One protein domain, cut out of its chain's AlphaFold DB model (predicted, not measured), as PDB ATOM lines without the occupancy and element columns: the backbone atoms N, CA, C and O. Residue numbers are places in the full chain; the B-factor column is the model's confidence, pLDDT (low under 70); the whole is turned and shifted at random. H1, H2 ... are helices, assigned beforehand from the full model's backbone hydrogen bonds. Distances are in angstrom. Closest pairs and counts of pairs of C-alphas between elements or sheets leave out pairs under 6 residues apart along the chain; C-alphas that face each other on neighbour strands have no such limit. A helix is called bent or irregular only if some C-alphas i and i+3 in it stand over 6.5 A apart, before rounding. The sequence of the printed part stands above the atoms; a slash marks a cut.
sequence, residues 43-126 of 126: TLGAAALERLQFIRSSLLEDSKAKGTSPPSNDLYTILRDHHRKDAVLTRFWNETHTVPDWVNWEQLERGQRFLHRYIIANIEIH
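What this domain is: This is residues 43 to 126 of the 126 residues of an uncharacterized protein of Aspergillus oryzae (strain ATCC 42149 / RIB 40) (UniProt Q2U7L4). A small body of three crossed helices, H1, H2 and H3, sends out a free arm, residues 97 to 126, that holds the fourth helix, H4. In the body, the short helices H2 and H3 pack on the long helix H1 along residues 44 to 56, while its residues 57 to 66 run on past them. The printed part has 84 residues with four named helices, H1 to H4 in that order along the chain, and no named strand; the class is all helix. The whole is extended, with a radius of gyration of the C-alphas of 19.9 A and an elongated outline of 57 by 34 by 21 A, in which the body spans 37 by 17 by 16 A and the free arm, residues 97 to 126, reaches out beyond it.

How they stand to each other: H1, residues 43 to 66, is the longest helix. It touches H2, residues 75 to 85, with its residues 52 to 56 alone. The closest C-alphas of the two, those of Leu 52 and Leu 75, are 6.7 A apart, and their lines are about perpendicular at 86 degrees. With residues 44 to 51 alone H1 touches H3, residues 87 to 97, at a steep tilt of 62 degrees, opposite ways; the closest C-alphas, those of Ala 48 and Leu 89, are 5.6 A apart. H2 and H3 touch at a steep tilt of 58 degrees, opposite ways, and their closest C-alphas, those of His 83 and Leu 89, are 4.6 A apart. The helix packing is mostly crossed, with none of these three pairs at a shallow tilt. H4, residues 105 to 123, is apart from H1, H2 and H3. In H1 and H3 every O i to N i+4 pair is within hydrogen-bond range; in H2 5 of 7 are, and in H4 13 of 15.

Where its parts are: H1 measures 35.1 A from C-alpha 43 at (-26.386, -37.103, 21.130) to C-alpha 66 at (-39.104, -36.651, 53.840). H2 measures 15.1 A and is irregular, with C-alphas 81 and 84 7.8 A apart. H3 measures 15.3 A. H4 measures 26.1 A and ends with C-alpha 123 at (-10.078, -5.099, 23.172); it has a kink of 46 degrees near residue 117 and is irregular, with C-alphas 117 and 120 7.6 A apart.

The domain as a whole: The C-alphas of Ala 65 and Ile 125, 58.4 A apart, are the two farthest apart. Without the residues that stand free, the body has 54 residues and spans 37 by 17 by 16 A. The printed part has no cut and ends at residue 126, the chain's last. The link from H2 to H3 is tight, those from H1 to H2 and from H3 to H4 are short, and no link is long. The mean pLDDT of the printed part is 91.0; residues 120 to 126 are under 70.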
ATOM      1  N   THR A  43     -25.428 -36.062  20.751       95.69
ATOM      2  CA  THR A  43     -26.386 -37.103  21.130       95.69
ATOM      3  C   THR A  43     -26.117 -37.654  22.528       95.69
ATOM      4  O   THR A  43     -27.060 -38.035  23.221       95.69
ATOM      5  N   LEU A  44     -24.848 -37.702  22.959       97.31
ATOM      6  CA  LEU A  44     -24.488 -38.193  24.288       97.31
ATOM      7  C   LEU A  44     -24.845 -37.157  25.355       97.31
ATOM      8  O   LEU A  44     -25.443 -37.514  26.367       97.31
ATOM      9  N   GLY A  45     -24.551 -35.881  25.104       97.00
ATOM     10  CA  GLY A  45     -24.956 -34.764  25.951       97.00
ATOM     11  C   GLY A  45     -26.476 -34.651  26.087       97.00
ATOM     12  O   GLY A  45     -26.980 -34.483  27.198       97.00
ATOM     13  N   ALA A  46     -27.224 -34.826  24.992       96.88
ATOM     14  CA  ALA A  46     -28.688 -34.859  25.022       96.88
ATOM     15  C   ALA A  46     -29.216 -36.011  25.898       96.88
ATOM     16  O   ALA A  46     -30.022 -35.783  26.800       96.88
ATOM     17  N   ALA A  47     -28.700 -37.228  25.703       97.88
ATOM     18  CA  ALA A  47     -29.072 -38.381  26.521       97.88
ATOM     19  C   ALA A  47     -28.679 -38.198  28.000       97.88
ATOM     20  O   ALA A  47     -29.441 -38.559  28.896       97.88
ATOM     21  N   ALA A  48     -27.511 -37.616  28.282       98.06
ATOM     22  CA  ALA A  48     -27.073 -37.319  29.642       98.06
ATOM     23  C   ALA A  48     -28.004 -36.308  30.328       98.06
ATOM     24  O   ALA A  48     -28.361 -36.497  31.491       98.06
ATOM     25  N   LEU A  49     -28.460 -35.276  29.610       97.38
ATOM     26  CA  LEU A  49     -29.399 -34.289  30.140       97.38
ATOM     27  C   LEU A  49     -30.723 -34.931  30.574       97.38
ATOM     28  O   LEU A  49     -31.203 -34.636  31.670       97.38
ATOM     29  N   GLU A  50     -31.280 -35.840  29.773       97.75
ATOM     30  CA  GLU A  50     -32.495 -36.586  30.133       97.75
ATOM     31  C   GLU A  50     -32.305 -37.384  31.434       97.75
ATOM     32  O   GLU A  50     -33.156 -37.348  32.328       97.75
ATOM     33  N   ARG A  51     -31.152 -38.052  31.599       97.81
ATOM     34  CA  ARG A  51     -30.825 -38.801  32.827       97.81
ATOM     35  C   ARG A  51     -30.682 -37.891  34.043       97.81
ATOM     36  O   ARG A  51     -31.201 -38.217  35.109       97.81
ATOM     37  N   LEU A  52     -30.026 -36.739  33.898       97.00
ATOM     38  CA  LEU A  52     -29.879 -35.766  34.985       97.00
ATOM     39  C   LEU A  52     -31.232 -35.186  35.414       97.00
ATOM     40  O   LEU A  52     -31.487 -35.049  36.612       97.00
ATOM     41  N   GLN A  53     -32.118 -34.893  34.460       96.12
ATOM     42  CA  GLN A  53     -33.479 -34.435  34.751       96.12
ATOM     43  C   GLN A  53     -34.285 -35.505  35.490       96.12
ATOM     44  O   GLN A  53     -34.946 -35.189  36.478       96.12
ATOM     45  N   PHE A  54     -34.180 -36.770  35.075       96.19
ATOM     46  CA  PHE A  54     -34.822 -37.885  35.767       96.19
ATOM     47  C   PHE A  54     -34.333 -38.027  37.217       96.19
ATOM     48  O   PHE A  54     -35.150 -38.092  38.138       96.19
ATOM     49  N   ILE A  55     -33.013 -38.003  37.444       95.56
ATOM     50  CA  ILE A  55     -32.424 -38.070  38.792       95.56
ATOM     51  C   ILE A  55     -32.916 -36.903  39.652       95.56
ATOM     52  O   ILE A  55     -33.337 -37.112  40.788       95.56
ATOM     53  N   ARG A  56     -32.915 -35.680  39.110       94.44
ATOM     54  CA  ARG A  56     -33.391 -34.491  39.825       94.44
ATOM     55  C   ARG A  56     -34.855 -34.621  40.236       94.44
ATOM     56  O   ARG A  56     -35.184 -34.303  41.376       94.44
ATOM     57  N   SER A  57     -35.718 -35.093  39.337       94.50
ATOM     58  CA  SER A  57     -37.132 -35.330  39.641       94.50
ATOM     59  C   SER A  57     -37.299 -36.370  40.749       94.50
ATOM     60  O   SER A  57     -38.052 -36.132  41.687       94.50
ATOM     61  N   SER A  58     -36.541 -37.471  40.710       94.25
ATOM     62  CA  SER A  58     -36.558 -38.481  41.778       94.25
ATOM     63  C   SER A  58     -36.133 -37.902  43.130       94.25
ATOM     64  O   SER A  58     -36.801 -38.133  44.133       94.25
ATOM     65  N   LEU A  59     -35.054 -37.111  43.166       93.19
ATOM     66  CA  LEU A  59     -34.581 -36.461  44.393       93.19
ATOM     67  C   LEU A  59     -35.602 -35.459  44.945       93.19
ATOM     68  O   LEU A  59     -35.721 -35.296  46.157       93.19
ATOM     69  N   LEU A  60     -36.339 -34.777  44.067       93.81
ATOM     70  CA  LEU A  60     -37.374 -33.832  44.470       93.81
ATOM     71  C   LEU A  60     -38.544 -34.545  45.154       93.81
ATOM     72  O   LEU A  60     -39.014 -34.071  46.188       93.81
ATOM     73  N   GLU A  61     -38.999 -35.671  44.603       94.75
ATOM     74  CA  GLU A  61     -40.056 -36.482  45.218       94.75
ATOM     75  C   GLU A  61     -39.608 -37.066  46.567       94.75
ATOM     76  O   GLU A  61     -40.356 -36.989  47.543       94.75
ATOM     77  N   ASP A  62     -38.357 -37.523  46.673       93.31
ATOM     78  CA  ASP A  62     -37.782 -37.987  47.940       93.31
ATOM     79  C   ASP A  62     -37.727 -36.875  49.000       93.31
ATOM     80  O   ASP A  62     -38.075 -37.108  50.163       93.31
ATOM     81  N   SER A  63     -37.311 -35.662  48.620       93.50
ATOM     82  CA  SER A  63     -37.282 -34.513  49.532       93.50
ATOM     83  C   SER A  63     -38.677 -34.133  50.016       93.50
ATOM     84  O   SER A  63     -38.859 -33.872  51.205       93.50
ATOM     85  N   LYS A  64     -39.680 -34.142  49.126       93.62
ATOM     86  CA  LYS A  64     -41.082 -33.891  49.497       93.62
ATOM     87  C   LYS A  64     -41.591 -34.937  50.483       93.62
ATOM     88  O   LYS A  64     -42.183 -34.569  51.493       93.62
ATOM     89  N   ALA A  65     -41.329 -36.218  50.226       94.56
ATOM     90  CA  ALA A  65     -41.756 -37.310  51.097       94.56
ATOM     91  C   ALA A  65     -41.110 -37.242  52.493       94.56
ATOM     92  O   ALA A  65     -41.748 -37.582  53.486       94.56
ATOM     93  N   LYS A  66     -39.857 -36.779  52.579       94.25
ATOM     94  CA  LYS A  66     -39.104 -36.651  53.840       94.25
ATOM     95  C   LYS A  66     -39.270 -35.294  54.533       94.25
ATOM     96  O   LYS A  66     -38.749 -35.118  55.630       94.25
ATOM     97  N   GLY A  67     -39.955 -34.333  53.907       93.00
ATOM     98  CA  GLY A  67     -40.079 -32.963  54.413       93.00
ATOM     99  C   GLY A  67     -38.750 -32.197  54.465       93.00
ATOM    100  O   GLY A  67     -38.604 -31.280  55.270       93.00
ATOM    101  N   THR A  68     -37.766 -32.580  53.647       93.00
ATOM    102  CA  THR A  68     -36.450 -31.925  53.583       93.00
ATOM    103  C   THR A  68     -36.414 -30.848  52.503       93.00
ATOM    104  O   THR A  68     -37.318 -30.734  51.673       93.00
ATOM    105  N   SER A  69     -35.346 -30.047  52.483       88.62
ATOM    106  CA  SER A  69     -35.159 -29.044  51.436       88.62
ATOM    107  C   SER A  69     -35.102 -29.681  50.034       88.62
ATOM    108  O   SER A  69     -34.654 -30.827  49.880       88.62
ATOM    109  N   PRO A  70     -35.549 -28.957  48.990       86.50
ATOM    110  CA  PRO A  70     -35.440 -29.417  47.611       86.50
ATOM    111  C   PRO A  70     -33.979 -29.660  47.196       86.50
ATOM    112  O   PRO A  70     -33.083 -28.964  47.684       86.50
ATOM    113  N   PRO A  71     -33.724 -30.605  46.274       85.56
ATOM    114  CA  PRO A  71     -32.391 -30.814  45.718       85.56
ATOM    115  C   PRO A  71     -31.911 -29.598  44.911       85.56
ATOM    116  O   PRO A  71     -32.710 -28.804  44.409       85.56
ATOM    117  N   SER A  72     -30.590 -29.475  44.759       85.44
ATOM    118  CA  SER A  72     -29.967 -28.412  43.963       85.44
ATOM    119  C   SER A  72     -30.396 -28.466  42.490       85.44
ATOM    120  O   SER A  72     -30.582 -29.541  41.919       85.44
ATOM    121  N   ASN A  73     -30.496 -27.296  41.852       88.12
ATOM    122  CA  ASN A  73     -30.677 -27.179  40.398       88.12
ATOM    123  C   ASN A  73     -29.353 -27.261  39.625       88.12
ATOM    124  O   ASN A  73     -29.361 -27.211  38.396       88.12
ATOM    125  N   ASP A  74     -28.230 -27.366  40.332       94.12
ATOM    126  CA  ASP A  74     -26.916 -27.507  39.727       94.12
ATOM    127  C   ASP A  74     -26.743 -28.903  39.109       94.12
ATOM    128  O   ASP A  74     -26.489 -29.898  39.797       94.12
ATOM    129  N   LEU A  75     -26.867 -28.958  37.782       94.06
ATOM    130  CA  LEU A  75     -26.700 -30.177  36.996       94.06
ATOM    131  C   LEU A  75     -25.287 -30.758  37.103       94.06
ATOM    132  O   LEU A  75     -25.142 -31.977  37.023       94.06
ATOM    133  N   TYR A  76     -24.261 -29.928  37.320       94.62
ATOM    134  CA  TYR A  76     -22.897 -30.421  37.491       94.62
ATOM    135  C   TYR A  76     -22.760 -31.195  38.800       94.62
ATOM    136  O   TYR A  76     -22.223 -32.299  38.798       94.62
ATOM    137  N   THR A  77     -23.292 -30.665  39.903       94.81
ATOM    138  CA  THR A  77     -23.289 -31.375  41.189       94.81
ATOM    139  C   THR A  77     -24.017 -32.720  41.082       94.81
ATOM    140  O   THR A  77     -23.482 -33.740  41.514       94.81
ATOM    141  N   ILE A  78     -25.180 -32.759  40.421       95.19
ATOM    142  CA  ILE A  78     -25.917 -34.013  40.187       95.19
ATOM    143  C   ILE A  78     -25.075 -34.989  39.352       95.19
ATOM    144  O   ILE A  78     -24.952 -36.160  39.712       95.19
ATOM    145  N   LEU A  79     -24.457 -34.524  38.263       96.75
ATOM    146  CA  LEU A  79     -23.599 -35.351  37.417       96.75
ATOM    147  C   LEU A  79     -22.402 -35.908  38.200       96.75
ATOM    148  O   LEU A  79     -22.176 -37.118  38.205       96.75
ATOM    149  N   ARG A  80     -21.662 -35.049  38.904       96.19
ATOM    150  CA  ARG A  80     -20.497 -35.424  39.712       96.19
ATOM    151  C   ARG A  80     -20.848 -36.507  40.732       96.19
ATOM    152  O   ARG A  80     -20.109 -37.482  40.849       96.19
ATOM    153  N   ASP A  81     -21.988 -36.384  41.405       95.44
ATOM    154  CA  ASP A  81     -22.356 -37.275  42.511       95.44
ATOM    155  C   ASP A  81     -23.047 -38.572  42.039       95.44
ATOM    156  O   ASP A  81     -23.035 -39.583  42.749       95.44
ATOM    157  N   HIS A  82     -23.629 -38.582  40.832       95.12
ATOM    158  CA  HIS A  82     -24.426 -39.708  40.329       95.12
ATOM    159  C   HIS A  82     -23.885 -40.394  39.068       95.12
ATOM    160  O   HIS A  82     -24.391 -41.468  38.741       95.12
ATOM    161  N   HIS A  83     -22.857 -39.868  38.386       96.81
ATOM    162  CA  HIS A  83     -22.401 -40.422  37.099       96.81
ATOM    163  C   HIS A  83     -22.093 -41.920  37.153       96.81
ATOM    164  O   HIS A  83     -22.452 -42.641  36.234       96.81
ATOM    165  N   ARG A  84     -21.515 -42.414  38.255       97.38
ATOM    166  CA  ARG A  84     -21.147 -43.833  38.430       97.38
ATOM    167  C   ARG A  84     -22.334 -44.794  38.526       97.38
ATOM    168  O   ARG A  84     -22.132 -46.002  38.482       97.38
ATOM    169  N   LYS A  85     -23.549 -44.279  38.725       95.50
ATOM    170  CA  LYS A  85     -24.774 -45.076  38.900       95.50
ATOM    171  C   LYS A  85     -25.545 -45.268  37.592       95.50
ATOM    172  O   LYS A  85     -26.497 -46.039  37.570       95.50
ATOM    173  N   ASP A  86     -25.149 -44.577  36.525       97.06
ATOM    174  CA  ASP A  86     -25.797 -44.626  35.218       97.06
ATOM    175  C   ASP A  86     -24.735 -44.746  34.114       97.06
ATOM    176  O   ASP A  86     -23.757 -43.999  34.084       97.06
ATOM    177  N   ALA A  87     -24.909 -45.702  33.200       97.69
ATOM    178  CA  ALA A  87     -23.923 -45.978  32.156       97.69
ATOM    179  C   ALA A  87     -23.759 -44.817  31.156       97.69
ATOM    180  O   ALA A  87     -22.643 -44.557  30.702       97.69
ATOM    181  N   VAL A  88     -24.841 -44.097  30.835       98.25
ATOM    182  CA  VAL A  88     -24.805 -42.924  29.946       98.25
ATOM    183  C   VAL A  88     -24.037 -41.799  30.623       98.25
ATOM    184  O   VAL A  88     -23.139 -41.219  30.014       98.25
ATOM    185  N   LEU A  89     -24.325 -41.534  31.898       98.25
ATOM    186  CA  LEU A  89     -23.616 -40.501  32.654       98.25
ATOM    187  C   LEU A  89     -22.148 -40.854  32.893       98.25
ATOM    188  O   LEU A  89     -21.299 -39.972  32.817       98.25
ATOM    189  N   THR A  90     -21.827 -42.129  33.131       98.44
ATOM    190  CA  THR A  90     -20.436 -42.597  33.234       98.44
ATOM    191  C   THR A  90     -19.685 -42.340  31.933       98.44
ATOM    192  O   THR A  90     -18.580 -41.802  31.950       98.44
ATOM    193  N   ARG A  91     -20.289 -42.686  30.791       98.31
ATOM    194  CA  ARG A  91     -19.686 -42.446  29.480       98.31
ATOM    195  C   ARG A  91     -19.484 -40.954  29.222       98.31
ATOM    196  O   ARG A  91     -18.382 -40.555  28.865       98.31
ATOM    197  N   PHE A  92     -20.514 -40.141  29.454       98.19
ATOM    198  CA  PHE A  92     -20.442 -38.688  29.297       98.19
ATOM    199  C   PHE A  92     -19.361 -38.065  30.188       98.19
ATOM    200  O   PHE A  92     -18.564 -37.252  29.723       98.19
ATOM    201  N   TRP A  93     -19.275 -38.494  31.449       98.19
ATOM    202  CA  TRP A  93     -18.229 -38.066  32.374       98.19
ATOM    203  C   TRP A  93     -16.830 -38.379  31.835       98.19
ATOM    204  O   TRP A  93     -15.973 -37.502  31.804       98.19
ATOM    205  N   ASN A  94     -16.612 -39.608  31.368       97.75
ATOM    206  CA  ASN A  94     -15.318 -40.020  30.840       97.75
ATOM    207  C   ASN A  94     -14.940 -39.227  29.583       97.75
ATOM    208  O   ASN A  94     -13.835 -38.702  29.526       97.75
ATOM    209  N   GLU A  95     -15.841 -39.090  28.605       96.62
ATOM    210  CA  GLU A  95     -15.549 -38.359  27.362       96.62
ATOM    211  C   GLU A  95     -15.241 -36.875  27.625       96.62
ATOM    212  O   GLU A  95     -14.319 -36.326  27.033       96.62
ATOM    213  N   THR A  96     -15.940 -36.241  28.572       95.62
ATOM    214  CA  THR A  96     -15.712 -34.827  28.934       95.62
ATOM    215  C   THR A  96     -14.453 -34.585  29.768       95.62
ATOM    216  O   THR A  96     -13.896 -33.490  29.715       95.62
ATOM    217  N   HIS A  97     -13.989 -35.582  30.529       95.56
ATOM    218  CA  HIS A  97     -12.801 -35.471  31.387       95.56
ATOM    219  C   HIS A  97     -11.557 -36.150  30.799       95.56
ATOM    220  O   HIS A  97     -10.498 -36.147  31.430       95.56
ATOM    221  N   THR A  98     -11.659 -36.730  29.602       96.56
ATOM    222  CA  THR A  98     -10.507 -37.299  28.902       96.56
ATOM    223  C   THR A  98      -9.789 -36.198  28.144       96.56
ATOM    224  O   THR A  98     -10.362 -35.544  27.277       96.56
ATOM    225  N   VAL A  99      -8.512 -36.005  28.459       95.62
ATOM    226  CA  VAL A  99      -7.629 -35.121  27.698       95.62
ATOM    227  C   VAL A  99      -7.259 -35.836  26.394       95.62
ATOM    228  O   VAL A  99      -6.693 -36.925  26.469       95.62
ATOM    229  N   PRO A 100      -7.561 -35.272  25.210       94.44
ATOM    230  CA  PRO A 100      -7.181 -35.895  23.946       94.44
ATOM    231  C   PRO A 100      -5.661 -36.009  23.775       94.44
ATOM    232  O   PRO A 100      -4.927 -35.099  24.155       94.44
ATOM    233  N   ASP A 101      -5.194 -37.064  23.105       95.62
ATOM    234  CA  ASP A 101      -3.755 -37.346  22.923       95.62
ATOM    235  C   ASP A 101      -2.987 -36.237  22.190       95.62
ATOM    236  O   ASP A 101      -1.782 -36.069  22.362       95.62
ATOM    237  N   TRP A 102      -3.684 -35.462  21.359       94.88
ATOM    238  CA  TRP A 102      -3.094 -34.345  20.628       94.88
ATOM    239  C   TRP A 102      -2.881 -33.097  21.500       94.88
ATOM    240  O   TRP A 102      -2.270 -32.128  21.038       94.88
ATOM    241  N   VAL A 103      -3.366 -33.082  22.748       96.00
ATOM    242  CA  VAL A 103      -3.181 -31.948  23.656       96.00
ATOM    243  C   VAL A 103      -1.723 -31.856  24.093       96.00
ATOM    244  O   VAL A 103      -1.177 -32.734  24.754       96.00
ATOM    245  N   ASN A 104      -1.106 -30.721  23.771       96.75
ATOM    246  CA  ASN A 104       0.229 -30.365  24.224       96.75
ATOM    247  C   ASN A 104       0.139 -29.237  25.264       96.75
ATOM    248  O   ASN A 104      -0.203 -28.097  24.942       96.75
ATOM    249  N   TRP A 105       0.472 -29.556  26.515       96.06
ATOM    250  CA  TRP A 105       0.377 -28.617  27.635       96.06
ATOM    251  C   TRP A 105       1.328 -27.425  27.517       96.06
ATOM    252  O   TRP A 105       0.943 -26.307  27.853       96.06
ATOM    253  N   GLU A 106       2.529 -27.616  26.971       96.19
ATOM    254  CA  GLU A 106       3.467 -26.511  26.751       96.19
ATOM    255  C   GLU A 106       2.952 -25.538  25.685       96.19
ATOM    256  O   GLU A 106       3.098 -24.322  25.817       96.19
ATOM    257  N   GLN A 107       2.339 -26.059  24.615       95.56
ATOM    258  CA  GLN A 107       1.683 -25.242  23.590       95.56
ATOM    259  C   GLN A 107       0.544 -24.419  24.206       95.56
ATOM    260  O   GLN A 107       0.468 -23.214  23.967       95.56
ATOM    261  N   LEU A 108      -0.296 -25.045  25.039       94.56
ATOM    262  CA  LEU A 108      -1.414 -24.380  25.709       94.56
ATOM    263  C   LEU A 108      -0.931 -23.274  26.657       94.56
ATOM    264  O   LEU A 108      -1.430 -22.151  26.602       94.56
ATOM    265  N   GLU A 109       0.089 -23.551  27.463       96.00
ATOM    266  CA  GLU A 109       0.686 -22.583  28.385       96.00
ATOM    267  C   GLU A 109       1.325 -21.399  27.636       96.00
ATOM    268  O   GLU A 109       1.139 -20.234  28.002       96.00
ATOM    269  N   ARG A 110       2.050 -21.665  26.538       95.44
ATOM    270  CA  ARG A 110       2.575 -20.607  25.657       95.44
ATOM    271  C   ARG A 110       1.445 -19.757  25.070       95.44
ATOM    272  O   ARG A 110       1.561 -18.531  25.086       95.44
ATOM    273  N   GLY A 111       0.356 -20.379  24.617       93.44
ATOM    274  CA  GLY A 111      -0.829 -19.690  24.102       93.44
ATOM    275  C   GLY A 111      -1.504 -18.804  25.152       93.44
ATOM    276  O   GLY A 111      -1.798 -17.643  24.874       93.44
ATOM    277  N   GLN A 112      -1.672 -19.300  26.380       94.25
ATOM    278  CA  GLN A 112      -2.232 -18.527  27.492       94.25
ATOM    279  C   GLN A 112      -1.362 -17.322  27.860       94.25
ATOM    280  O   GLN A 112      -1.886 -16.222  28.030       94.25
ATOM    281  N   ARG A 113      -0.032 -17.486  27.925       92.56
ATOM    282  CA  ARG A 113       0.897 -16.367  28.164       92.56
ATOM    283  C   ARG A 113       0.830 -15.308  27.070       92.56
ATOM    284  O   ARG A 113       0.872 -14.118  27.380       92.56
ATOM    285  N   PHE A 114       0.749 -15.734  25.810       91.81
ATOM    286  CA  PHE A 114       0.594 -14.823  24.681       91.81
ATOM    287  C   PHE A 114      -0.728 -14.059  24.786       91.81
ATOM    288  O   PHE A 114      -0.720 -12.830  24.782       91.81
ATOM    289  N   LEU A 115      -1.845 -14.769  24.967       88.56
ATOM    290  CA  LEU A 115      -3.161 -14.157  25.110       88.56
ATOM    291  C   LEU A 115      -3.176 -13.152  26.268       88.56
ATOM    292  O   LEU A 115      -3.487 -11.992  26.041       88.56
ATOM    293  N   HIS A 116      -2.751 -13.540  27.472       85.31
ATOM    294  CA  HIS A 116      -2.690 -12.645  28.634       85.31
ATOM    295  C   HIS A 116      -1.900 -11.358  28.351       85.31
ATOM    296  O   HIS A 116      -2.290 -10.277  28.783       85.31
ATOM    297  N   ARG A 117      -0.792 -11.459  27.606       86.31
ATOM    298  CA  ARG A 117       0.050 -10.307  27.269       86.31
ATOM    299  C   ARG A 117      -0.615  -9.336  26.289       86.31
ATOM    300  O   ARG A 117      -0.330  -8.147  26.366       86.31
ATOM    301  N   TYR A 118      -1.462  -9.822  25.383       84.19
ATOM    302  CA  TYR A 118      -1.958  -9.026  24.253       84.19
ATOM    303  C   TYR A 118      -3.482  -8.858  24.201       84.19
ATOM    304  O   TYR A 118      -3.971  -8.115  23.356       84.19
ATOM    305  N   ILE A 119      -4.255  -9.483  25.097       73.81
ATOM    306  CA  ILE A 119      -5.723  -9.417  25.035       73.81
ATOM    307  C   ILE A 119      -6.253  -7.993  25.259       73.81
ATOM    308  O   ILE A 119      -7.209  -7.607  24.601       73.81
ATOM    309  N   ILE A 120      -5.598  -7.187  26.107       64.00
ATOM    310  CA  ILE A 120      -5.974  -5.779  26.341       64.00
ATOM    311  C   ILE A 120      -5.784  -4.949  25.061       64.00
ATOM    312  O   ILE A 120      -6.672  -4.194  24.684       64.00
ATOM    313  N   ALA A 121      -4.692  -5.172  24.321       60.44
ATOM    314  CA  ALA A 121      -4.454  -4.498  23.042       60.44
ATOM    315  C   ALA A 121      -5.453  -4.912  21.939       60.44
ATOM    316  O   ALA A 121      -5.678  -4.146  21.010       60.44
ATOM    317  N   ASN A 122      -6.077  -6.091  22.048       53.12
ATOM    318  CA  ASN A 122      -7.117  -6.555  21.122       53.12
ATOM    319  C   ASN A 122      -8.539  -6.097  21.497       53.12
ATOM    320  O   ASN A 122      -9.443  -6.244  20.678       53.12
ATOM    321  N   ILE A 123      -8.761  -5.577  22.710       59.41
ATOM    322  CA  ILE A 123     -10.078  -5.099  23.172       59.41
ATOM    323  C   ILE A 123     -10.248  -3.585  22.935       59.41
ATOM    324  O   ILE A 123     -11.376  -3.120  22.812       59.41
ATOM    325  N   GLU A 124      -9.158  -2.822  22.788       47.56
ATOM    326  CA  GLU A 124      -9.193  -1.353  22.635       47.56
ATOM    327  C   GLU A 124      -8.976  -0.834  21.195       47.56
ATOM    328  O   GLU A 124      -8.657   0.337  21.006       47.56
ATOM    329  N   ILE A 125      -9.163  -1.658  20.157       51.38
ATOM    330  CA  ILE A 125      -9.176  -1.178  18.759       51.38
ATOM    331  C   ILE A 125     -10.610  -1.204  18.215       51.38
ATOM    332  O   ILE A 125     -10.948  -2.057  17.396       51.38
ATOM    333  N   HIS A 126     -11.441  -0.267  18.671       44.69
ATOM    334  CA  HIS A 126     -12.680   0.224  18.045       44.69
ATOM    335  C   HIS A 126     -12.773   1.733  18.292       44.69
ATOM    336  O   HIS A 126     -13.355   2.421  17.426       44.69
TER     337      HIS A 126